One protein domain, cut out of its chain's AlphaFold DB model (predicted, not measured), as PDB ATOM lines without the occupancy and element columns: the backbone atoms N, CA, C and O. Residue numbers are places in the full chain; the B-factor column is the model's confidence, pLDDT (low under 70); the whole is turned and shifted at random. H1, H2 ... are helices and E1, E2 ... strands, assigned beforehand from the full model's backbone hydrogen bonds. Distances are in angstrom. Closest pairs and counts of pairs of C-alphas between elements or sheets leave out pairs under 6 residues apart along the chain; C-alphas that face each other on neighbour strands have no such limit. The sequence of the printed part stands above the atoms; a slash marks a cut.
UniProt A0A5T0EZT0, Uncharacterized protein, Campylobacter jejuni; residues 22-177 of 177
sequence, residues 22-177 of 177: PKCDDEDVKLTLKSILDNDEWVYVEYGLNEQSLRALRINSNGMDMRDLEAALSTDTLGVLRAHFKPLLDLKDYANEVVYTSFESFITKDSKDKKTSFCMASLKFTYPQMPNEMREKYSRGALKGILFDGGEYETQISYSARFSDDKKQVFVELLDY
ATOM      1  N   PRO A  22      46.950  34.767  16.043       88.00
ATOM      2  CA  PRO A  22      45.638  34.439  16.615       88.00
ATOM      3  C   PRO A  22      45.597  32.971  17.043       88.00
ATOM      4  O   PRO A  22      46.242  32.129  16.413       88.00
ATOM      5  N   LYS A  23      44.870  32.637  18.107       91.06
ATOM      6  CA  LYS A  23      44.642  31.234  18.472       91.06
ATOM      7  C   LYS A  23      43.577  30.640  17.561       91.06
ATOM      8  O   LYS A  23      42.699  31.339  17.076       91.06
ATOM      9  N   CYS A  24      43.644  29.332  17.346       91.62
ATOM     10  CA  CYS A  24      42.674  28.627  16.509       91.62
ATOM     11  C   CYS A  24      41.236  28.731  17.055       91.62
ATOM     12  O   CYS A  24      40.278  28.751  16.296       91.62
ATOM     13  N   ASP A  25      41.068  28.814  18.370       91.25
ATOM     14  CA  ASP A  25      39.765  28.856  19.032       91.25
ATOM     15  C   ASP A  25      39.321  30.267  19.449       91.25
ATOM     16  O   ASP A  25      38.322  30.385  20.168       91.25
ATOM     17  N   ASP A  26      40.024  31.319  19.008       91.12
ATOM     18  CA  ASP A  26      39.597  32.697  19.255       91.12
ATOM     19  C   ASP A  26      38.218  32.947  18.609       91.12
ATOM     20  O   ASP A  26      37.875  32.413  17.550       91.12
ATOM     21  N   GLU A  27      37.382  33.744  19.278       90.81
ATOM     22  CA  GLU A  27      35.994  33.958  18.854       90.81
ATOM     23  C   GLU A  27      35.901  34.652  17.488       90.81
ATOM     24  O   GLU A  27      35.047  34.323  16.669       90.81
ATOM     25  N   ASP A  28      36.819  35.570  17.196       89.00
ATOM     26  CA  ASP A  28      36.917  36.246  15.902       89.00
ATOM     27  C   ASP A  28      37.301  35.290  14.758       89.00
ATOM     28  O   ASP A  28      36.763  35.408  13.652       89.00
ATOM     29  N   VAL A  29      38.157  34.297  15.018       91.69
ATOM     30  CA  VAL A  29      38.457  33.204  14.080       91.69
ATOM     31  C   VAL A  29      37.200  32.384  13.805       91.69
ATOM     32  O   VAL A  29      36.880  32.151  12.638       91.69
ATOM     33  N   LYS A  30      36.446  31.995  14.842       93.00
ATOM     34  CA  LYS A  30      35.191  31.233  14.686       93.00
ATOM     35  C   LYS A  30      34.136  32.009  13.905       93.00
ATOM     36  O   LYS A  30      33.516  31.448  13.006       93.00
ATOM     37  N   LEU A  31      33.959  33.296  14.208       92.00
ATOM     38  CA  LEU A  31      33.039  34.174  13.482       92.00
ATOM     39  C   LEU A  31      33.446  34.322  12.012       92.00
ATOM     40  O   LEU A  31      32.589  34.282  11.131       92.00
ATOM     41  N   THR A  32      34.746  34.439  11.733       92.44
ATOM     42  CA  THR A  32      35.246  34.530  10.355       92.44
ATOM     43  C   THR A  32      35.060  33.208   9.609       92.44
ATOM     44  O   THR A  32      34.597  33.224   8.471       92.44
ATOM     45  N   LEU A  33      35.335  32.060  10.242       92.56
ATOM     46  CA  LEU A  33      35.049  30.735   9.676       92.56
ATOM     47  C   LEU A  33      33.564  30.567   9.358       92.56
ATOM     48  O   LEU A  33      33.217  30.156   8.253       92.56
ATOM     49  N   LYS A  34      32.687  30.929  10.304       92.50
ATOM     50  CA  LYS A  34      31.240  30.906  10.087       92.50
ATOM     51  C   LYS A  34      30.849  31.787   8.904       92.50
ATOM     52  O   LYS A  34      30.110  31.334   8.045       92.50
ATOM     53  N   SER A  35      31.388  33.002   8.823       92.50
ATOM     54  CA  SER A  35      31.090  33.911   7.718       92.50
ATOM     55  C   SER A  35      31.574  33.379   6.367       92.50
ATOM     56  O   SER A  35      30.898  33.595   5.368       92.50
ATOM     57  N   ILE A  36      32.704  32.667   6.309       91.44
ATOM     58  CA  ILE A  36      33.154  32.003   5.076       91.44
ATOM     59  C   ILE A  36      32.128  30.953   4.624       91.44
ATOM     60  O   ILE A  36      31.778  30.943   3.448       91.44
ATOM     61  N   LEU A  37      31.623  30.123   5.545       90.75
ATOM     62  CA  LEU A  37      30.593  29.122   5.238       90.75
ATOM     63  C   LEU A  37      29.261  29.774   4.846       90.75
ATOM     64  O   LEU A  37      28.682  29.398   3.838       90.75
ATOM     65  N   ASP A  38      28.810  30.781   5.596       91.06
ATOM     66  CA  ASP A  38      27.555  31.495   5.325       91.06
ATOM     67  C   ASP A  38      27.586  32.228   3.970       91.06
ATOM     68  O   ASP A  38      26.557  32.372   3.322       91.06
ATOM     69  N   ASN A  39      28.762  32.675   3.516       91.50
ATOM     70  CA  ASN A  39      28.914  33.272   2.186       91.50
ATOM     71  C   ASN A  39      28.916  32.234   1.059       91.50
ATOM     72  O   ASN A  39      28.581  32.566  -0.078       91.50
ATOM     73  N   ASP A  40      29.327  31.000   1.347       90.69
ATOM     74  CA  ASP A  40      29.214  29.878   0.424       90.69
ATOM     75  C   ASP A  40      27.884  29.155   0.662       90.69
ATOM     76  O   ASP A  40      27.853  28.008   1.087       90.69
ATOM     77  N   GLU A  41      26.772  29.840   0.388       91.94
ATOM     78  CA  GLU A  41      25.394  29.410   0.690       91.94
ATOM     79  C   GLU A  41      25.057  27.961   0.263       91.94
ATOM     80  O   GLU A  41      24.157  27.321   0.809       91.94
ATOM     81  N   TRP A  42      25.763  27.410  -0.723       94.94
ATOM     82  CA  TRP A  42      25.580  26.035  -1.193       94.94
ATOM     83  C   TRP A  42      26.207  24.969  -0.287       94.94
ATOM     84  O   TRP A  42      25.808  23.805  -0.372       94.94
ATOM     85  N   VAL A  43      27.134  25.341   0.598       94.19
ATOM     86  CA  VAL A  43      27.859  24.420   1.488       94.19
ATOM     87  C   VAL A  43      26.899  23.581   2.336       94.19
ATOM     88  O   VAL A  43      27.075  22.371   2.488       94.19
ATOM     89  N   TYR A  44      25.810  24.192   2.805       95.81
ATOM     90  CA  TYR A  44      24.783  23.536   3.615       95.81
ATOM     91  C   TYR A  44      23.942  22.531   2.825       95.81
ATOM     92  O   TYR A  44      23.481  21.529   3.370       95.81
ATOM     93  N   VAL A  45      23.757  22.759   1.526       95.44
ATOM     94  CA  VAL A  45      23.092  21.786   0.655       95.44
ATOM     95  C   VAL A  45      24.036  20.624   0.373       95.44
ATOM     96  O   VAL A  45      23.628  19.468   0.446       95.44
ATOM     97  N   GLU A  46      25.304  20.907   0.085       94.56
ATOM     98  CA  GLU A  46      26.273  19.883  -0.302       94.56
ATOM     99  C   GLU A  46      26.546  18.870   0.798       94.56
ATOM    100  O   GLU A  46      26.457  17.668   0.553       94.56
ATOM    101  N   TYR A  47      26.808  19.342   2.017       94.62
ATOM    102  CA  TYR A  47      27.000  18.456   3.165       94.62
ATOM    103  C   TYR A  47      25.698  17.801   3.637       94.62
ATOM    104  O   TYR A  47      25.723  16.736   4.256       94.62
ATOM    105  N   GLY A  48      24.556  18.416   3.332       95.12
ATOM    106  CA  GLY A  48      23.240  17.901   3.679       95.12
ATOM    107  C   GLY A  48      22.744  16.776   2.761       95.12
ATOM    108  O   GLY A  48      21.876  15.986   3.153       95.12
ATOM    109  N   LEU A  49      23.278  16.676   1.544       94.69
ATOM    110  CA  LEU A  49      22.908  15.668   0.554       94.69
ATOM    111  C   LEU A  49      23.867  14.480   0.561       94.69
ATOM    112  O   LEU A  49      25.068  14.601   0.771       94.69
ATOM    113  N   ASN A  50      23.336  13.294   0.261       93.38
ATOM    114  CA  ASN A  50      24.189  12.135   0.040       93.38
ATOM    115  C   ASN A  50      24.825  12.155  -1.361       93.38
ATOM    116  O   ASN A  50      24.348  12.812  -2.290       93.38
ATOM    117  N   GLU A  51      25.877  11.357  -1.537       92.50
ATOM    118  CA  GLU A  51      26.654  11.322  -2.779       92.50
ATOM    119  C   GLU A  51      25.802  11.008  -4.022       92.50
ATOM    120  O   GLU A  51      26.000  11.595  -5.086       92.50
ATOM    121  N   GLN A  52      24.818  10.112  -3.901       91.88
ATOM    122  CA  GLN A  52      23.921   9.779  -5.010       91.88
ATOM    123  C   GLN A  52      23.103  10.998  -5.459       91.88
ATOM    124  O   GLN A  52      22.942  11.220  -6.660       91.88
ATOM    125  N   SER A  53      22.617  11.790  -4.506       92.12
ATOM    126  CA  SER A  53      21.831  12.996  -4.772       92.12
ATOM    127  C   SER A  53      22.688  14.086  -5.400       92.12
ATOM    128  O   SER A  53      22.275  14.687  -6.387       92.12
ATOM    129  N   LEU A  54      23.916  14.277  -4.908       91.94
ATOM    130  CA  LEU A  54      24.884  15.206  -5.502       91.94
ATOM    131  C   LEU A  54      25.212  14.833  -6.954       91.94
ATOM    132  O   LEU A  54      25.198  15.686  -7.842       91.94
ATOM    133  N   ARG A  55      25.435  13.541  -7.226       90.50
ATOM    134  CA  ARG A  55      25.658  13.041  -8.591       90.50
ATOM    135  C   ARG A  55      24.440  13.267  -9.489       90.50
ATOM    136  O   ARG A  55      24.608  13.675 -10.635       90.50
ATOM    137  N   ALA A  56      23.230  13.028  -8.982       88.75
ATOM    138  CA  ALA A  56      21.997  13.262  -9.731       88.75
ATOM    139  C   ALA A  56      21.811  14.747 -10.075       88.75
ATOM    140  O   ALA A  56      21.509  15.069 -11.225       88.75
ATOM    141  N   LEU A  57      22.060  15.647  -9.116       88.69
ATOM    142  CA  LEU A  57      22.021  17.093  -9.349       88.69
ATOM    143  C   LEU A  57      23.020  17.512 -10.420       88.69
ATOM    144  O   LEU A  57      22.635  18.207 -11.355       88.69
ATOM    145  N   ARG A  58      24.259  17.013 -10.340       89.19
ATOM    146  CA  ARG A  58      25.299  17.309 -11.328       89.19
ATOM    147  C   ARG A  58      24.935  16.841 -12.737       89.19
ATOM    148  O   ARG A  58      25.261  17.505 -13.713       89.19
ATOM    149  N   ILE A  59      24.272  15.693 -12.877       87.06
ATOM    150  CA  ILE A  59      23.795  15.221 -14.187       87.06
ATOM    151  C   ILE A  59      22.677  16.133 -14.702       87.06
ATOM    152  O   ILE A  59      22.696  16.523 -15.867       87.06
ATOM    153  N   ASN A  60      21.736  16.509 -13.833       84.44
ATOM    154  CA  ASN A  60      20.614  17.375 -14.194       84.44
ATOM    155  C   ASN A  60      21.057  18.808 -14.557       84.44
ATOM    156  O   ASN A  60      20.411  19.482 -15.352       84.44
ATOM    157  N   SER A  61      22.188  19.263 -14.017       84.38
ATOM    158  CA  SER A  61      22.822  20.545 -14.342       84.38
ATOM    159  C   SER A  61      23.809  20.464 -15.516       84.38
ATOM    160  O   SER A  61      24.654  21.344 -15.670       84.38
ATOM    161  N   ASN A  62      23.741  19.426 -16.359       86.25
ATOM    162  CA  ASN A  62      24.656  19.219 -17.492       86.25
ATOM    163  C   ASN A  62      26.146  19.208 -17.096       86.25
ATOM    164  O   ASN A  62      27.012  19.660 -17.845       86.25
ATOM    165  N   GLY A  63      26.459  18.687 -15.913       87.12
ATOM    166  CA  GLY A  63      27.822  18.560 -15.402       87.12
ATOM    167  C   GLY A  63      28.326  19.759 -14.600       87.12
ATOM    168  O   GLY A  63      29.381  19.621 -13.971       87.12
ATOM    169  N   MET A  64      27.587  20.876 -14.589       89.94
ATOM    170  CA  MET A  64      27.917  22.078 -13.815       89.94
ATOM    171  C   MET A  64      27.810  21.803 -12.315       89.94
ATOM    172  O   MET A  64      26.908  21.084 -11.874       89.94
ATOM    173  N   ASP A  65      28.708  22.390 -11.527       90.69
ATOM    174  CA  ASP A  65      28.494  22.458 -10.084       90.69
ATOM    175  C   ASP A  65      27.398  23.483  -9.737       90.69
ATOM    176  O   ASP A  65      26.850  24.165 -10.607       90.69
ATOM    177  N   MET A  66      27.024  23.549  -8.460       91.12
ATOM    178  CA  MET A  66      25.906  24.389  -8.024       91.12
ATOM    179  C   MET A  66      26.202  25.891  -8.160       91.12
ATOM    180  O   MET A  66      25.283  26.654  -8.459       91.12
ATOM    181  N   ARG A  67      27.467  26.317  -8.007       92.56
ATOM    182  CA  ARG A  67      27.855  27.735  -8.133       92.56
ATOM    183  C   ARG A  67      27.842  28.146  -9.602       92.56
ATOM    184  O   ARG A  67      27.301  29.199  -9.931       92.56
ATOM    185  N   ASP A  68      28.374  27.300 -10.483       92.25
ATOM    186  CA  ASP A  68      28.335  27.508 -11.933       92.25
ATOM    187  C   ASP A  68      26.892  27.532 -12.455       92.25
ATOM    188  O   ASP A  68      26.528  28.390 -13.266       92.25
ATOM    189  N   LEU A  69      26.045  26.627 -11.952       91.19
ATOM    190  CA  LEU A  69      24.620  26.615 -12.266       91.19
ATOM    191  C   LEU A  69      23.953  27.917 -11.819       91.19
ATOM    192  O   LEU A  69      23.273  28.547 -12.624       91.19
ATOM    193  N   GLU A  70      24.145  28.351 -10.572       91.62
ATOM    194  CA  GLU A  70      23.559  29.604 -10.086       91.62
ATOM    195  C   GLU A  70      24.032  30.815 -10.899       91.62
ATOM    196  O   GLU A  70      23.216  31.662 -11.277       91.62
ATOM    197  N   ALA A  71      25.318  30.873 -11.250       91.69
ATOM    198  CA  ALA A  71      25.846  31.913 -12.122       91.69
ATOM    199  C   ALA A  71      25.146  31.909 -13.491       91.69
ATOM    200  O   ALA A  71      24.725  32.968 -13.962       91.69
ATOM    201  N   ALA A  72      24.935  30.739 -14.103       89.50
ATOM    202  CA  ALA A  72      24.180  30.626 -15.350       89.50
ATOM    203  C   ALA A  72      22.724  31.102 -15.186       89.50
ATOM    204  O   ALA A  72      22.232  31.885 -16.004       89.50
ATOM    205  N   LEU A  73      22.056  30.710 -14.096       90.19
ATOM    206  CA  LEU A  73      20.690  31.139 -13.773       90.19
ATOM    207  C   LEU A  73      20.583  32.651 -13.539       90.19
ATOM    208  O   LEU A  73      19.560  33.244 -13.871       90.19
ATOM    209  N   SER A  74      21.628  33.298 -13.014       87.81
ATOM    210  CA  SER A  74      21.650  34.755 -12.814       87.81
ATOM    211  C   SER A  74      21.611  35.547 -14.128       87.81
ATOM    212  O   SER A  74      21.158  36.691 -14.152       87.81
ATOM    213  N   THR A  75      22.031  34.923 -15.232       89.12
ATOM    214  CA  THR A  75      22.007  35.514 -16.580       89.12
ATOM    215  C   THR A  75      20.730  35.194 -17.364       89.12
ATOM    216  O   THR A  75      20.544  35.693 -18.477       89.12
ATOM    217  N   ASP A  76      19.825  34.389 -16.794       87.56
ATOM    218  CA  ASP A  76      18.563  33.998 -17.420       87.56
ATOM    219  C   ASP A  76      17.553  35.154 -17.424       87.56
ATOM    220  O   ASP A  76      16.706  35.303 -16.544       87.56
ATOM    221  N   THR A  77      17.638  35.976 -18.466       84.19
ATOM    222  CA  THR A  77      16.754  37.133 -18.671       84.19
ATOM    223  C   THR A  77      15.281  36.765 -18.861       84.19
ATOM    224  O   THR A  77      14.412  37.583 -18.566       84.19
ATOM    225  N   LEU A  78      14.986  35.550 -19.337       85.44
ATOM    226  CA  LEU A  78      13.616  35.081 -19.571       85.44
ATOM    227  C   LEU A  78      13.011  34.400 -18.335       85.44
ATOM    228  O   LEU A  78      11.802  34.177 -18.294       85.44
ATOM    229  N   GLY A  79      13.832  34.055 -17.340       86.69
ATOM    230  CA  GLY A  79      13.415  33.416 -16.091       86.69
ATOM    231  C   GLY A  79      12.940  31.965 -16.233       86.69
ATOM    232  O   GLY A  79      12.466  31.385 -15.256       86.69
ATOM    233  N   VAL A  80      13.045  31.367 -17.423       87.50
ATOM    234  CA  VAL A  80      12.583  29.997 -17.706       87.50
ATOM    235  C   VAL A  80      13.467  28.967 -17.009       87.50
ATOM    236  O   VAL A  80      12.959  28.042 -16.373       87.50
ATOM    237  N   LEU A  81      14.787  29.136 -17.092       86.31
ATOM    238  CA  LEU A  81      15.743  28.271 -16.406       86.31
ATOM    239  C   LEU A  81      15.640  28.480 -14.898       86.31
ATOM    240  O   LEU A  81      15.590  27.509 -14.145       86.31
ATOM    241  N   ARG A  82      15.514  29.733 -14.447       87.50
ATOM    242  CA  ARG A  82      15.332  30.031 -13.022       87.50
ATOM    243  C   ARG A  82      14.059  29.395 -12.461       87.50
ATOM    244  O   ARG A  82      14.095  28.843 -11.366       87.50
ATOM    245  N   ALA A  83      12.954  29.423 -13.205       87.75
ATOM    246  CA  ALA A  83      11.715  28.754 -12.814       87.75
ATOM    247  C   ALA A  83      11.870  27.226 -12.778       87.75
ATOM    248  O   ALA A  83      11.365  26.585 -11.857       87.75
ATOM    249  N   HIS A  84      12.597  26.644 -13.736       86.56
ATOM    250  CA  HIS A  84      12.868  25.206 -13.773       86.56
ATOM    251  C   HIS A  84      13.689  24.732 -12.564       86.56
ATOM    252  O   HIS A  84      13.357  23.721 -11.948       86.56
ATOM    253  N   PHE A  85      14.719  25.491 -12.183       88.75
ATOM    254  CA  PHE A  85      15.586  25.184 -11.042       88.75
ATOM    255  C   PHE A  85      15.098  25.776  -9.713       88.75
ATOM    256  O   PHE A  85      15.778  25.629  -8.698       88.75
ATOM    257  N   LYS A  86      13.903  26.384  -9.677       88.81
ATOM    258  CA  LYS A  86      13.335  26.977  -8.460       88.81
ATOM    259  C   LYS A  86      13.352  26.029  -7.253       88.81
ATOM    260  O   LYS A  86      13.775  26.486  -6.199       88.81
ATOM    261  N   PRO A  87      12.977  24.739  -7.362       87.94
ATOM    262  CA  PRO A  87      13.047  23.838  -6.213       87.94
ATOM    263  C   PRO A  87      14.461  23.720  -5.629       87.94
ATOM    264  O   PRO A  87      14.624  23.671  -4.419       87.94
ATOM    265  N   LEU A  88      15.499  23.704  -6.468       89.50
ATOM    266  CA  LEU A  88      16.879  23.620  -5.989       89.50
ATOM    267  C   LEU A  88      17.307  24.908  -5.264       89.50
ATOM    268  O   LEU A  88      17.996  24.830  -4.253       89.50
ATOM    269  N   LEU A  89      16.871  26.071  -5.752       91.38
ATOM    270  CA  LEU A  89      17.113  27.356  -5.087       91.38
ATOM    271  C   LEU A  89      16.351  27.456  -3.759       91.38
ATOM    272  O   LEU A  89      16.936  27.829  -2.753       91.38
ATOM    273  N   ASP A  90      15.087  27.026  -3.722       92.00
ATOM    274  CA  ASP A  90      14.290  26.987  -2.490       92.00
ATOM    275  C   ASP A  90      14.922  26.037  -1.446       92.00
ATOM    276  O   ASP A  90      14.834  26.279  -0.242       92.00
ATOM    277  N   LEU A  91      15.579  24.957  -1.892       91.88
ATOM    278  CA  LEU A  91      16.332  24.051  -1.021       91.88
ATOM    279  C   LEU A  91      17.590  24.719  -0.446       91.88
ATOM    280  O   LEU A  91      17.906  24.495   0.722       91.88
ATOM    281  N   LYS A  92      18.284  25.540  -1.248       94.75
ATOM    282  CA  LYS A  92      19.408  26.368  -0.788       94.75
ATOM    283  C   LYS A  92      18.948  27.349   0.281       94.75
ATOM    284  O   LYS A  92      19.519  27.351   1.370       94.75
ATOM    285  N   ASP A  93      17.903  28.121   0.003       94.88
ATOM    286  CA  ASP A  93      17.375  29.121   0.936       94.88
ATOM    287  C   ASP A  93      16.974  28.466   2.268       94.88
ATOM    288  O   ASP A  93      17.378  28.922   3.336       94.88
ATOM    289  N   TYR A  94      16.276  27.327   2.204       94.50
ATOM    290  CA  TYR A  94      15.921  26.546   3.390       94.50
ATOM    291  C   TYR A  94      17.149  26.105   4.193       94.50
ATOM    292  O   TYR A  94      17.178  26.273   5.409       94.50
ATOM    293  N   ALA A  95      18.166  25.540   3.534       95.56
ATOM    294  CA  ALA A  95      19.362  25.060   4.221       95.56
ATOM    295  C   ALA A  95      20.091  26.202   4.954       95.56
ATOM    296  O   ALA A  95      20.488  26.030   6.103       95.56
ATOM    297  N   ASN A  96      20.198  27.377   4.330       95.94
ATOM    298  CA  ASN A  96      20.818  28.555   4.946       95.94
ATOM    299  C   ASN A  96      20.017  29.106   6.133       95.94
ATOM    300  O   ASN A  96      20.596  29.678   7.052       95.94
ATOM    301  N   GLU A  97      18.694  28.935   6.132       95.50
ATOM    302  CA  GLU A  97      17.836  29.385   7.229       95.50
ATOM    303  C   GLU A  97      17.920  28.460   8.452       95.50
ATOM    304  O   GLU A  97      17.900  28.926   9.592       95.50
ATOM    305  N   VAL A  98      17.984  27.146   8.228       95.12
ATOM    306  CA  VAL A  98      17.679  26.161   9.280       95.12
ATOM    307  C   VAL A  98      18.875  25.364   9.787       95.12
ATOM    308  O   VAL A  98      18.766  24.724  10.836       95.12
ATOM    309  N   VAL A  99      19.997  25.351   9.063       96.06
ATOM    310  CA  VAL A  99      21.172  24.567   9.457       96.06
ATOM    311  C   VAL A  99      21.957  25.308  10.528       96.06
ATOM    312  O   VAL A  99      22.360  26.459  10.364       96.06
ATOM    313  N   TYR A 100      22.199  24.623  11.642       94.88
ATOM    314  CA  TYR A 100      23.047  25.135  12.709       94.88
ATOM    315  C   TYR A 100      24.483  24.641  12.534       94.88
ATOM    316  O   TYR A 100      24.712  23.452  12.315       94.88
ATOM    317  N   THR A 101      25.446  25.550  12.681       94.62
ATOM    318  CA  THR A 101      26.874  25.270  12.504       94.62
ATOM    319  C   THR A 101      27.620  25.477  13.814       94.62
ATOM    320  O   THR A 101      27.508  26.544  14.422       94.62
ATOM    321  N   SER A 102      28.437  24.504  14.217       94.31
ATOM    322  CA  SER A 102      29.389  24.649  15.320       94.31
ATOM    323  C   SER A 102      30.800  24.216  14.922       94.31
ATOM    324  O   SER A 102      31.010  23.410  14.014       94.31
ATOM    325  N   PHE A 103      31.779  24.788  15.621       93.81
ATOM    326  CA  PHE A 103      33.192  24.455  15.483       93.81
ATOM    327  C   PHE A 103      33.718  23.945  16.818       93.81
ATOM    328  O   PHE A 103      33.561  24.601  17.851       93.81
ATOM    329  N   GLU A 104      34.359  22.785  16.794       92.38
ATOM    330  CA  GLU A 104      34.804  22.066  17.982       92.38
ATOM    331  C   GLU A 104      36.210  21.492  17.778       92.38
ATOM    332  O   GLU A 104      36.748  21.491  16.672       92.38
ATOM    333  N   SER A 105      36.818  20.979  18.851       91.25
ATOM    334  CA  SER A 105      38.074  20.209  18.785       91.25
ATOM    335  C   SER A 105      39.208  20.904  18.007       91.25
ATOM    336  O   SER A 105      39.796  20.340  17.086       91.25
ATOM    337  N   PHE A 106      39.516  22.148  18.379       92.56
ATOM    338  CA  PHE A 106      40.554  22.953  17.735       92.56
ATOM    339  C   PHE A 106      41.963  22.421  18.025       92.56
ATOM    340  O   PHE A 106      42.375  22.301  19.179       92.56
ATOM    341  N   ILE A 107      42.735  22.168  16.969       90.12
ATOM    342  CA  ILE A 107      44.124  21.709  17.033       90.12
ATOM    343  C   ILE A 107      45.006  22.740  16.335       90.12
ATOM    344  O   ILE A 107      44.830  23.023  15.153       90.12
ATOM    345  N   THR A 108      45.997  23.275  17.051       89.88
ATOM    346  CA  THR A 108      47.044  24.106  16.439       89.88
ATOM    347  C   THR A 108      48.140  23.205  15.876       89.88
ATOM    348  O   THR A 108      48.702  22.385  16.597       89.88
ATOM    349  N   LYS A 109      48.462  23.365  14.593       86.69
ATOM    350  CA  LYS A 109      49.603  22.720  13.941       86.69
ATOM    351  C   LYS A 109      50.873  23.527  14.209       86.69
ATOM    352  O   LYS A 109      50.903  24.747  14.015       86.69
ATOM    353  N   ASP A 110      51.934  22.833  14.607       78.38
ATOM    354  CA  ASP A 110      53.248  23.444  14.778       78.38
ATOM    355  C   ASP A 110      53.743  24.036  13.457       78.38
ATOM    356  O   ASP A 110      53.763  23.388  12.411       78.38
ATOM    357  N   SER A 111      54.160  25.298  13.509       78.25
ATOM    358  CA  SER A 111      54.691  26.021  12.361       78.25
ATOM    359  C   SER A 111      55.764  26.998  12.814       78.25
ATOM    360  O   SER A 111      55.652  27.622  13.872       78.25
ATOM    361  N   LYS A 112      56.802  27.157  11.984       80.19
ATOM    362  CA  LYS A 112      57.849  28.171  12.180       80.19
ATOM    363  C   LYS A 112      57.345  29.591  11.895       80.19
ATOM    364  O   LYS A 112      58.061  30.549  12.189       80.19
ATOM    365  N   ASP A 113      56.143  29.733  11.331       81.88
ATOM    366  CA  ASP A 113      55.521  31.031  11.101       81.88
ATOM    367  C   ASP A 113      55.109  31.677  12.437       81.88
ATOM    368  O   ASP A 113      54.366  31.114  13.250       81.88
ATOM    369  N   LYS A 114      55.638  32.885  12.657       82.19
ATOM    370  CA  LYS A 114      55.401  33.694  13.855       82.19
ATOM    371  C   LYS A 114      54.111  34.514  13.779       82.19
ATOM    372  O   LYS A 114      53.630  34.955  14.817       82.19
ATOM    373  N   LYS A 115      53.577  34.746  12.576       87.44
ATOM    374  CA  LYS A 115      52.393  35.581  12.318       87.44
ATOM    375  C   LYS A 115      51.140  34.763  12.014       87.44
ATOM    376  O   LYS A 115      50.043  35.249  12.273       87.44
ATOM    377  N   THR A 116      51.310  33.546  11.504       90.25
ATOM    378  CA  THR A 116      50.202  32.696  11.051       90.25
ATOM    379  C   THR A 116      50.035  31.470  11.938       90.25
ATOM    380  O   THR A 116      50.992  30.736  12.216       90.25
ATOM    381  N   SER A 117      48.803  31.230  12.369       92.00
ATOM    382  CA  SER A 117      48.385  29.983  13.002       92.00
ATOM    383  C   SER A 117      47.823  29.049  11.951       92.00
ATOM    384  O   SER A 117      46.994  29.452  11.147       92.00
ATOM    385  N   PHE A 118      48.284  27.806  11.965       93.69
ATOM    386  CA  PHE A 118      47.742  26.740  11.136       93.69
ATOM    387  C   PHE A 118      46.918  25.847  12.043       93.69
ATOM    388  O   PHE A 118      47.399  25.436  13.098       93.69
ATOM    389  N   CYS A 119      45.684  25.581  11.655       94.31
ATOM    390  CA  CYS A 119      44.678  25.033  12.539       94.31
ATOM    391  C   CYS A 119      43.924  23.894  11.860       94.31
ATOM    392  O   CYS A 119      43.787  23.852  10.636       94.31
ATOM    393  N   MET A 120      43.427  22.977  12.680       94.69
ATOM    394  CA  MET A 120      42.345  22.068  12.327       94.69
ATOM    395  C   MET A 120      41.211  22.251  13.324       94.69
ATOM    396  O   MET A 120      41.467  22.526  14.496       94.69
ATOM    397  N   ALA A 121      39.977  22.091  12.871       94.88
ATOM    398  CA  ALA A 121      38.810  22.035  13.739       94.88
ATOM    399  C   ALA A 121      37.823  20.996  13.211       94.88
ATOM    400  O   ALA A 121      37.758  20.748  12.004       94.88
ATOM    401  N   SER A 122      37.049  20.410  14.115       95.06
ATOM    402  CA  SER A 122      35.831  19.697  13.754       95.06
ATOM    403  C   SER A 122      34.757  20.720  13.404       95.06
ATOM    404  O   SER A 122      34.464  21.616  14.194       95.06
ATOM    405  N   LEU A 123      34.186  20.586  12.217       95.12
ATOM    406  CA  LEU A 123      33.032  21.336  11.749       95.12
ATOM    407  C   LEU A 123      31.813  20.430  11.847       95.12
ATOM    408  O   LEU A 123      31.800  19.342  11.265       95.12
ATOM    409  N   LYS A 124      30.800  20.890  12.573       96.75
ATOM    410  CA  LYS A 124      29.553  20.169  12.774       96.75
ATOM    411  C   LYS A 124      28.386  20.969  12.218       96.75
ATOM    412  O   LYS A 124      28.225  22.147  12.531       96.75
ATOM    413  N   PHE A 125      27.562  20.299  11.423       96.69
ATOM    414  CA  PHE A 125      26.282  20.801  10.946       96.69
ATOM    415  C   PHE A 125      25.152  19.996  11.576       96.69
ATOM    416  O   PHE A 125      25.150  18.765  11.513       96.69
ATOM    417  N   THR A 126      24.170  20.687  12.139       97.62
ATOM    418  CA  THR A 126      22.951  20.088  12.680       97.62
ATOM    419  C   THR A 126      21.776  20.475  11.792       97.62
ATOM    420  O   THR A 126      21.424  21.651  11.676       97.62
ATOM    421  N   TYR A 127      21.165  19.468  11.174       97.44
ATOM    422  CA  TYR A 127      20.022  19.599  10.282       97.44
ATOM    423  C   TYR A 127      18.741  19.250  11.044       97.44
ATOM    424  O   TYR A 127      18.630  18.141  11.583       97.44
ATOM    425  N   PRO A 128      17.743  20.144  11.094       96.25
ATOM    426  CA  PRO A 128      16.432  19.768  11.590       96.25
ATOM    427  C   PRO A 128      15.740  18.822  10.606       96.25
ATOM    428  O   PRO A 128      15.970  18.860   9.396       96.25
ATOM    429  N   GLN A 129      14.844  17.986  11.130       94.94
ATOM    430  CA  GLN A 129      13.967  17.162  10.303       94.94
ATOM    431  C   GLN A 129      13.148  18.069   9.375       94.94
ATOM    432  O   GLN A 129      12.372  18.901   9.849       94.94
ATOM    433  N   MET A 130      13.282  17.881   8.057       94.31
ATOM    434  CA  MET A 130      12.532  18.688   7.097       94.31
ATOM    435  C   MET A 130      11.021  18.470   7.270       94.31
ATOM    436  O   MET A 130      10.590  17.309   7.327       94.31
ATOM    437  N   PRO A 131      10.204  19.545   7.309       92.12
ATOM    438  CA  PRO A 131       8.751  19.434   7.393       92.12
ATOM    439  C   PRO A 131       8.170  18.603   6.243       92.12
ATOM    440  O   PRO A 131       8.560  18.780   5.090       92.12
ATOM    441  N   ASN A 132       7.191  17.739   6.536       89.06
ATOM    442  CA  ASN A 132       6.617  16.808   5.552       89.06
ATOM    443  C   ASN A 132       6.075  17.509   4.297       89.06
ATOM    444  O   ASN A 132       6.343  17.059   3.187       89.06
ATOM    445  N   GLU A 133       5.383  18.641   4.460       86.69
ATOM    446  CA  GLU A 133       4.846  19.426   3.340       86.69
ATOM    447  C   GLU A 133       5.951  19.901   2.382       86.69
ATOM    448  O   GLU A 133       5.797  19.880   1.160       86.69
ATOM    449  N   MET A 134       7.099  20.308   2.929       84.62
ATOM    450  CA  MET A 134       8.254  20.695   2.129       84.62
ATOM    451  C   MET A 134       8.922  19.463   1.513       84.62
ATOM    452  O   MET A 134       9.215  19.448   0.317       84.62
ATOM    453  N   ARG A 135       9.105  18.405   2.305       86.12
ATOM    454  CA  ARG A 135       9.722  17.145   1.881       86.12
ATOM    455  C   ARG A 135       8.992  16.518   0.692       86.12
ATOM    456  O   ARG A 135       9.643  15.975  -0.195       86.12
ATOM    457  N   GLU A 136       7.667  16.634   0.615       82.88
ATOM    458  CA  GLU A 136       6.868  16.150  -0.521       82.88
ATOM    459  C   GLU A 136       7.199  16.835  -1.857       82.88
ATOM    460  O   GLU A 136       7.069  16.218  -2.919       82.88
ATOM    461  N   LYS A 137       7.675  18.085  -1.830       81.12
ATOM    462  CA  LYS A 137       8.104  18.809  -3.039       81.12
ATOM    463  C   LYS A 137       9.375  18.199  -3.636       81.12
ATOM    464  O   LYS A 137       9.560  18.231  -4.851       81.12
ATOM    465  N   TYR A 138      10.206  17.592  -2.790       78.31
ATOM    466  CA  TYR A 138      11.488  16.986  -3.156       78.31
ATOM    467  C   TYR A 138      11.434  15.458  -3.265       78.31
ATOM    468  O   TYR A 138      12.258  14.860  -3.957       78.31
ATOM    469  N   SER A 139      10.434  14.814  -2.655       63.50
ATOM    470  CA  SER A 139      10.257  13.355  -2.664       63.50
ATOM    471  C   SER A 139      10.045  12.788  -4.069       63.50
ATOM    472  O   SER A 139      10.428  11.652  -4.346       63.50
ATOM    473  N   ARG A 140       9.509  13.602  -4.987       62.16
ATOM    474  CA  ARG A 140       9.353  13.254  -6.407       62.16
ATOM    475  C   ARG A 140      10.676  13.271  -7.187       62.16
ATOM    476  O   ARG A 140      10.728  12.703  -8.272       62.16
ATOM    477  N   GLY A 141      11.725  13.899  -6.647       59.69
ATOM    478  CA  GLY A 141      13.007  14.161  -7.317       59.69
ATOM    479  C   GLY A 141      14.184  13.284  -6.876       59.69
ATOM    480  O   GLY A 141      15.305  13.533  -7.303       59.69
ATOM    481  N   ALA A 142      13.959  12.266  -6.038       73.25
ATOM    482  CA  ALA A 142      14.977  11.304  -5.590       73.25
ATOM    483  C   ALA A 142      16.186  11.882  -4.816       73.25
ATOM    484  O   ALA A 142      17.146  11.145  -4.579       73.25
ATOM    485  N   LEU A 143      16.137  13.145  -4.371       87.62
ATOM    486  CA  LEU A 143      17.141  13.698  -3.460       87.62
ATOM    487  C   LEU A 143      16.972  13.103  -2.058       87.62
ATOM    488  O   LEU A 143      15.858  12.895  -1.573       87.62
ATOM    489  N   LYS A 144      18.100  12.797  -1.425       90.62
ATOM    490  CA  LYS A 144      18.216  12.124  -0.132       90.62
ATOM    491  C   LYS A 144      19.431  12.648   0.622       90.62
ATOM    492  O   LYS A 144      20.428  13.048   0.019       90.62
ATOM    493  N   GLY A 145      19.366  12.562   1.942       93.06
ATOM    494  CA  GLY A 145      20.422  13.005   2.837       93.06
ATOM    495  C   GLY A 145      19.845  13.559   4.130       93.06
ATOM    496  O   GLY A 145      18.633  13.744   4.265       93.06
ATOM    497  N   ILE A 146      20.739  13.852   5.064       95.00
ATOM    498  CA  ILE A 146      20.414  14.421   6.376       95.00
ATOM    499  C   ILE A 146      19.705  15.778   6.282       95.00
ATOM    500  O   ILE A 146      18.972  16.135   7.193       95.00
ATOM    501  N   LEU A 147      19.827  16.498   5.160       94.75
ATOM    502  CA  LEU A 147      19.048  17.710   4.892       94.75
ATOM    503  C   LEU A 147      17.536  17.451   4.929       94.75
ATOM    504  O   LEU A 147      16.757  18.332   5.282       94.75
ATOM    505  N   PHE A 148      17.119  16.236   4.567       93.50
ATOM    506  CA  PHE A 148      15.724  15.806   4.611       93.50
ATOM    507  C   PHE A 148      15.403  15.028   5.879       93.50
ATOM    508  O   PHE A 148      14.316  15.185   6.430       93.50
ATOM    509  N   ASP A 149      16.312  14.156   6.310       92.56
ATOM    510  CA  ASP A 149      16.096  13.203   7.407       92.56
ATOM    511  C   ASP A 149      16.432  13.779   8.792       92.56
ATOM    512  O   ASP A 149      16.173  13.143   9.809       92.56
ATOM    513  N   GLY A 150      16.999  14.984   8.831       94.81
ATOM    514  CA  GLY A 150      17.584  15.557  10.031       94.81
ATOM    515  C   GLY A 150      18.821  14.790  10.507       94.81
ATOM    516  O   GLY A 150      19.188  13.733   9.989       94.81
ATOM    517  N   GLY A 151      19.471  15.343  11.526       96.38
ATOM    518  CA  GLY A 151      20.626  14.735  12.175       96.38
ATOM    519  C   GLY A 151      21.864  15.612  12.115       96.38
ATOM    520  O   GLY A 151      21.788  16.822  11.909       96.38
ATOM    521  N   GLU A 152      23.014  14.991  12.335       96.38
ATOM    522  CA  GLU A 152      24.290  15.682  12.468       96.38
ATOM    523  C   GLU A 152      25.272  15.188  11.410       96.38
ATOM    524  O   GLU A 152      25.349  13.992  11.120       96.38
ATOM    525  N   TYR A 153      26.031  16.121  10.847       94.81
ATOM    526  CA  TYR A 153      27.181  15.838  10.003       94.81
ATOM    527  C   TYR A 153      28.412  16.461  10.612       94.81
ATOM    528  O   TYR A 153      28.411  17.644  10.939       94.81
ATOM    529  N   GLU A 154      29.465  15.668  10.721       95.06
ATOM    530  CA  GLU A 154      30.742  16.108  11.252       95.06
ATOM    531  C   GLU A 154      31.833  15.852  10.218       95.06
ATOM    532  O   GLU A 154      31.938  14.767   9.642       95.06
ATOM    533  N   THR A 155      32.659  16.867   9.991       93.25
ATOM    534  CA  THR A 155      33.856  16.788   9.157       93.25
ATOM    535  C   THR A 155      35.004  17.540   9.821       93.25
ATOM    536  O   THR A 155      34.818  18.229  10.823       93.25
ATOM    537  N   GLN A 156      36.210  17.406   9.285       93.81
ATOM    538  CA  GLN A 156      37.364  18.187   9.717       93.81
ATOM    539  C   GLN A 156      37.694  19.242   8.671       93.81
ATOM    540  O   GLN A 156      37.733  18.947   7.479       93.81
ATOM    541  N   ILE A 157      37.984  20.453   9.134       92.75
ATOM    542  CA  ILE A 157      38.474  21.543   8.294       92.75
ATOM    543  C   ILE A 157      39.897  21.916   8.695       92.75
ATOM    544  O   ILE A 157      40.224  21.990   9.882       92.75
ATOM    545  N   SER A 158      40.736  22.184   7.699       94.44
ATOM    546  CA  SER A 158      42.037  22.825   7.884       94.44
ATOM    547  C   SER A 158      41.923  24.295   7.504       94.44
ATOM    548  O   SER A 158      41.373  24.621   6.454       94.44
ATOM    549  N   TYR A 159      42.492  25.187   8.306       93.75
ATOM    550  CA  TYR A 159      42.529  26.613   7.987       93.75
ATOM    551  C   TYR A 159      43.792  27.281   8.524       93.75
ATOM    552  O   TYR A 159      44.487  26.749   9.394       93.75
ATOM    553  N   SER A 160      44.097  28.460   7.997       94.06
ATOM    554  CA  SER A 160      45.099  29.357   8.558       94.06
ATOM    555  C   SER A 160      44.445  30.632   9.075       94.06
ATOM    556  O   SER A 160      43.451  31.089   8.515       94.06
ATOM    557  N   ALA A 161      44.987  31.186  10.156       93.12
ATOM    558  CA  ALA A 161      44.517  32.420  10.766       93.12
ATOM    559  C   ALA A 161      45.689  33.376  11.010       93.12
ATOM    560  O   ALA A 161      46.744  32.978  11.518       93.12
ATOM    561  N   ARG A 162      45.510  34.654  10.673       92.12
ATOM    562  CA  ARG A 162      46.494  35.715  10.935       92.12
ATOM    563  C   ARG A 162      45.809  37.040  11.232       92.12
ATOM    564  O   ARG A 162      44.759  37.336  10.672       92.12
ATOM    565  N   PHE A 163      46.434  37.866  12.059       88.19
ATOM    566  CA  PHE A 163      45.996  39.249  12.234       88.19
ATOM    567  C   PHE A 163      46.373  40.108  11.018       88.19
ATOM    568  O   PHE A 163      47.360  39.829  10.329       88.19
ATOM    569  N   SER A 164      45.622  41.183  10.786       85.38
ATOM    570  CA  SER A 164      46.067  42.293   9.942       85.38
ATOM    571  C   SER A 164      47.315  42.970  10.505       85.38
ATOM    572  O   SER A 164      47.622  42.865  11.695       85.38
ATOM    573  N   ASP A 165      48.031  43.715   9.659       81.19
ATOM    574  CA  ASP A 165      49.225  44.456  10.090       81.19
ATOM    575  C   ASP A 165      48.900  45.492  11.182       81.19
ATOM    576  O   ASP A 165      49.707  45.714  12.087       81.19
ATOM    577  N   ASP A 166      47.696  46.077  11.145       80.12
ATOM    578  CA  ASP A 166      47.180  46.982  12.182       80.12
ATOM    579  C   ASP A 166      46.517  46.258  13.369       80.12
ATOM    580  O   ASP A 166      46.119  46.909  14.336       80.12
ATOM    581  N   LYS A 167      46.430  44.921  13.306       75.31
ATOM    582  CA  LYS A 167      45.871  44.009  14.317       75.31
ATOM    583  C   LYS A 167      44.407  44.265  14.681       75.31
ATOM    584  O   LYS A 167      43.965  43.878  15.758       75.31
ATOM    585  N   LYS A 168      43.656  44.922  13.797       80.81
ATOM    586  CA  LYS A 168      42.217  45.186  13.974       80.81
ATOM    587  C   LYS A 168      41.319  44.151  13.305       80.81
ATOM    588  O   LYS A 168      40.106  44.196  13.483       80.81
ATOM    589  N   GLN A 169      41.895  43.280  12.487       83.50
ATOM    590  CA  GLN A 169      41.170  42.264  11.739       83.50
ATOM    591  C   GLN A 169      41.857  40.919  11.916       83.50
ATOM    592  O   GLN A 169      43.086  40.845  12.015       83.50
ATOM    593  N   VAL A 170      41.058  39.860  11.876       88.62
ATOM    594  CA  VAL A 170      41.538  38.500  11.664       88.62
ATOM    595  C   VAL A 170      41.201  38.094  10.241       88.62
ATOM    596  O   VAL A 170      40.087  38.295   9.763       88.62
ATOM    597  N   PHE A 171      42.194  37.537   9.565       89.50
ATOM    598  CA  PHE A 171      42.039  36.877   8.283       89.50
ATOM    599  C   PHE A 171      42.075  35.380   8.509       89.50
ATOM    600  O   PHE A 171      43.024  34.874   9.119       89.50
ATOM    601  N   VAL A 172      41.077  34.692   7.966       92.69
ATOM    602  CA  VAL A 172      41.024  33.235   7.933       92.69
ATOM    603  C   VAL A 172      40.987  32.768   6.484       92.69
ATOM    604  O   VAL A 172      40.308  33.363   5.649       92.69
ATOM    605  N   GLU A 173      41.732  31.708   6.192       92.06
ATOM    606  CA  GLU A 173      41.753  31.039   4.891       92.06
ATOM    607  C   GLU A 173      41.582  29.534   5.108       92.06
ATOM    608  O   GLU A 173      42.385  28.921   5.817       92.06
ATOM    609  N   LEU A 174      40.546  28.940   4.509       91.19
ATOM    610  CA  LEU A 174      40.388  27.485   4.451       91.19
ATOM    611  C   LEU A 174      41.487  26.905   3.549       91.19
ATOM    612  O   LEU A 174      41.713  27.399   2.446       91.19
ATOM    613  N   LEU A 175      42.191  25.886   4.039       87.50
ATOM    614  CA  LEU A 175      43.342  25.286   3.354       87.50
ATOM    615  C   LEU A 175      42.964  24.043   2.548       87.50
ATOM    616  O   LEU A 175      43.596  23.769   1.534       87.50
ATOM    617  N   ASP A 176      41.943  23.324   3.006       68.00
ATOM    618  CA  ASP A 176      41.396  22.152   2.335       68.00
ATOM    619  C   ASP A 176      39.911  22.435   2.065       68.00
ATOM    620  O   ASP A 176      39.093  22.393   2.989       68.00
ATOM    621  N   TYR A 177      39.595  22.783   0.815       52.38
ATOM    622  CA  TYR A 177      38.240  22.792   0.261       52.38
ATOM    623  C   TYR A 177      38.267  22.159  -1.130       52.38
ATOM    624  O   TYR A 177      39.053  22.648  -1.979       52.38
TER     625      TYR A 177
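Overview. This is residues 22 to 177 of the 177 residues of an uncharacterized protein of Campylobacter jejuni (UniProt A0A5T0EZT0). A long, twisted sheet of four antiparallel strands curls round helix H1 at one end. At its other end, where E1 and E3 begin and E2 ends, gathers a loose group of seven helices, H2 to H8, of which H6 is the longest, and from this group residues 75 to 80 stick out. The printed part has 156 residues with eight named helices and four named strands, in the order H1 H2 H3 H4 H5 H6 E1 E2 H7 H8 E3 E4; the sheet's order is E1 E2 E3 E4, and the class is mixed. The whole is only just loose, close to compact, with a radius of gyration of the C-alphas of 18.1 A and spans of 53 by 35 by 24 A.

Arrangement. E1, residues 100 to 109, and E2, residues 116 to 127, form an antiparallel hairpin at 153 degrees, with N 102 and O 124 2.9 A apart, within hydrogen-bond range. E3, residues 151 to 163, is antiparallel to E2 at 156 degrees, with N 123 and O 155 at 2.8 A. E4, residues 169 to 174, forms a hairpin with E3 at 128 degrees, with N 162 and O 171 at 2.9 A. E1 bends by 53 degrees at residue 105 and E3 by 60 degrees at residue 158. H1, residues 27 to 39, is on one face of the sheet, which curls round it: two layers, a helix on one face of a sheet. Its closest C-alphas to E4 are those of Thr 32 and Val 172, 6.4 A apart. H2, residues 43 to 48, only grazes the sheet. H2 touches H6, residues 86 to 98, about perpendicular at 88 degrees; the closest C-alphas, of Tyr 44 and Ala 95, are 5.7 A apart, and H6 touches H2 with residues 91 to 96 alone. H8, residues 146 to 149, only grazes the sheet and touches H2, with the C-alphas of Gly 48 and Leu 147 closest at 4.4 A. H7, residues 132 to 139, is close to but not clearly touching H6; the closest C-alphas, of Pro 87 and Tyr 138, are 7.7 A apart. H3, residues 51 to 60, is close to but not clearly touching H2, with the C-alphas of Glu 46 and Leu 54 closest at 7.1 A. H4, residues 66 to 74, and H5, residues 80 to 84, only just touch, only at the corner, with 3 pairs of C-alphas within 8 A, the closest those of Leu 73 and Arg 82 at 5.5 A. Every O i to N i+4 pair is within hydrogen-bond range in H1 to H6; H7 has 2 of 4, and H8 is too short for one.

Along the chain. H1 begins at C-alpha 27 (35.994, 33.958, 18.854) and is 18.1 A long; H6 is 18.3 A. E1 is 26.7 A, E2 32.9 A and E3 35.3 A long. E4, 16.5 A, ends at C-alpha 174 (40.388, 27.485, 4.451).

Size, cuts and confidence. The C-alphas farthest apart, of Leu 78 and Lys 112, are 54.9 A apart. The printed part has no cut, and no link is long. Mean pLDDT of the printed part is 89.6, with residues 139 to 141 and 176 to 177 under 70.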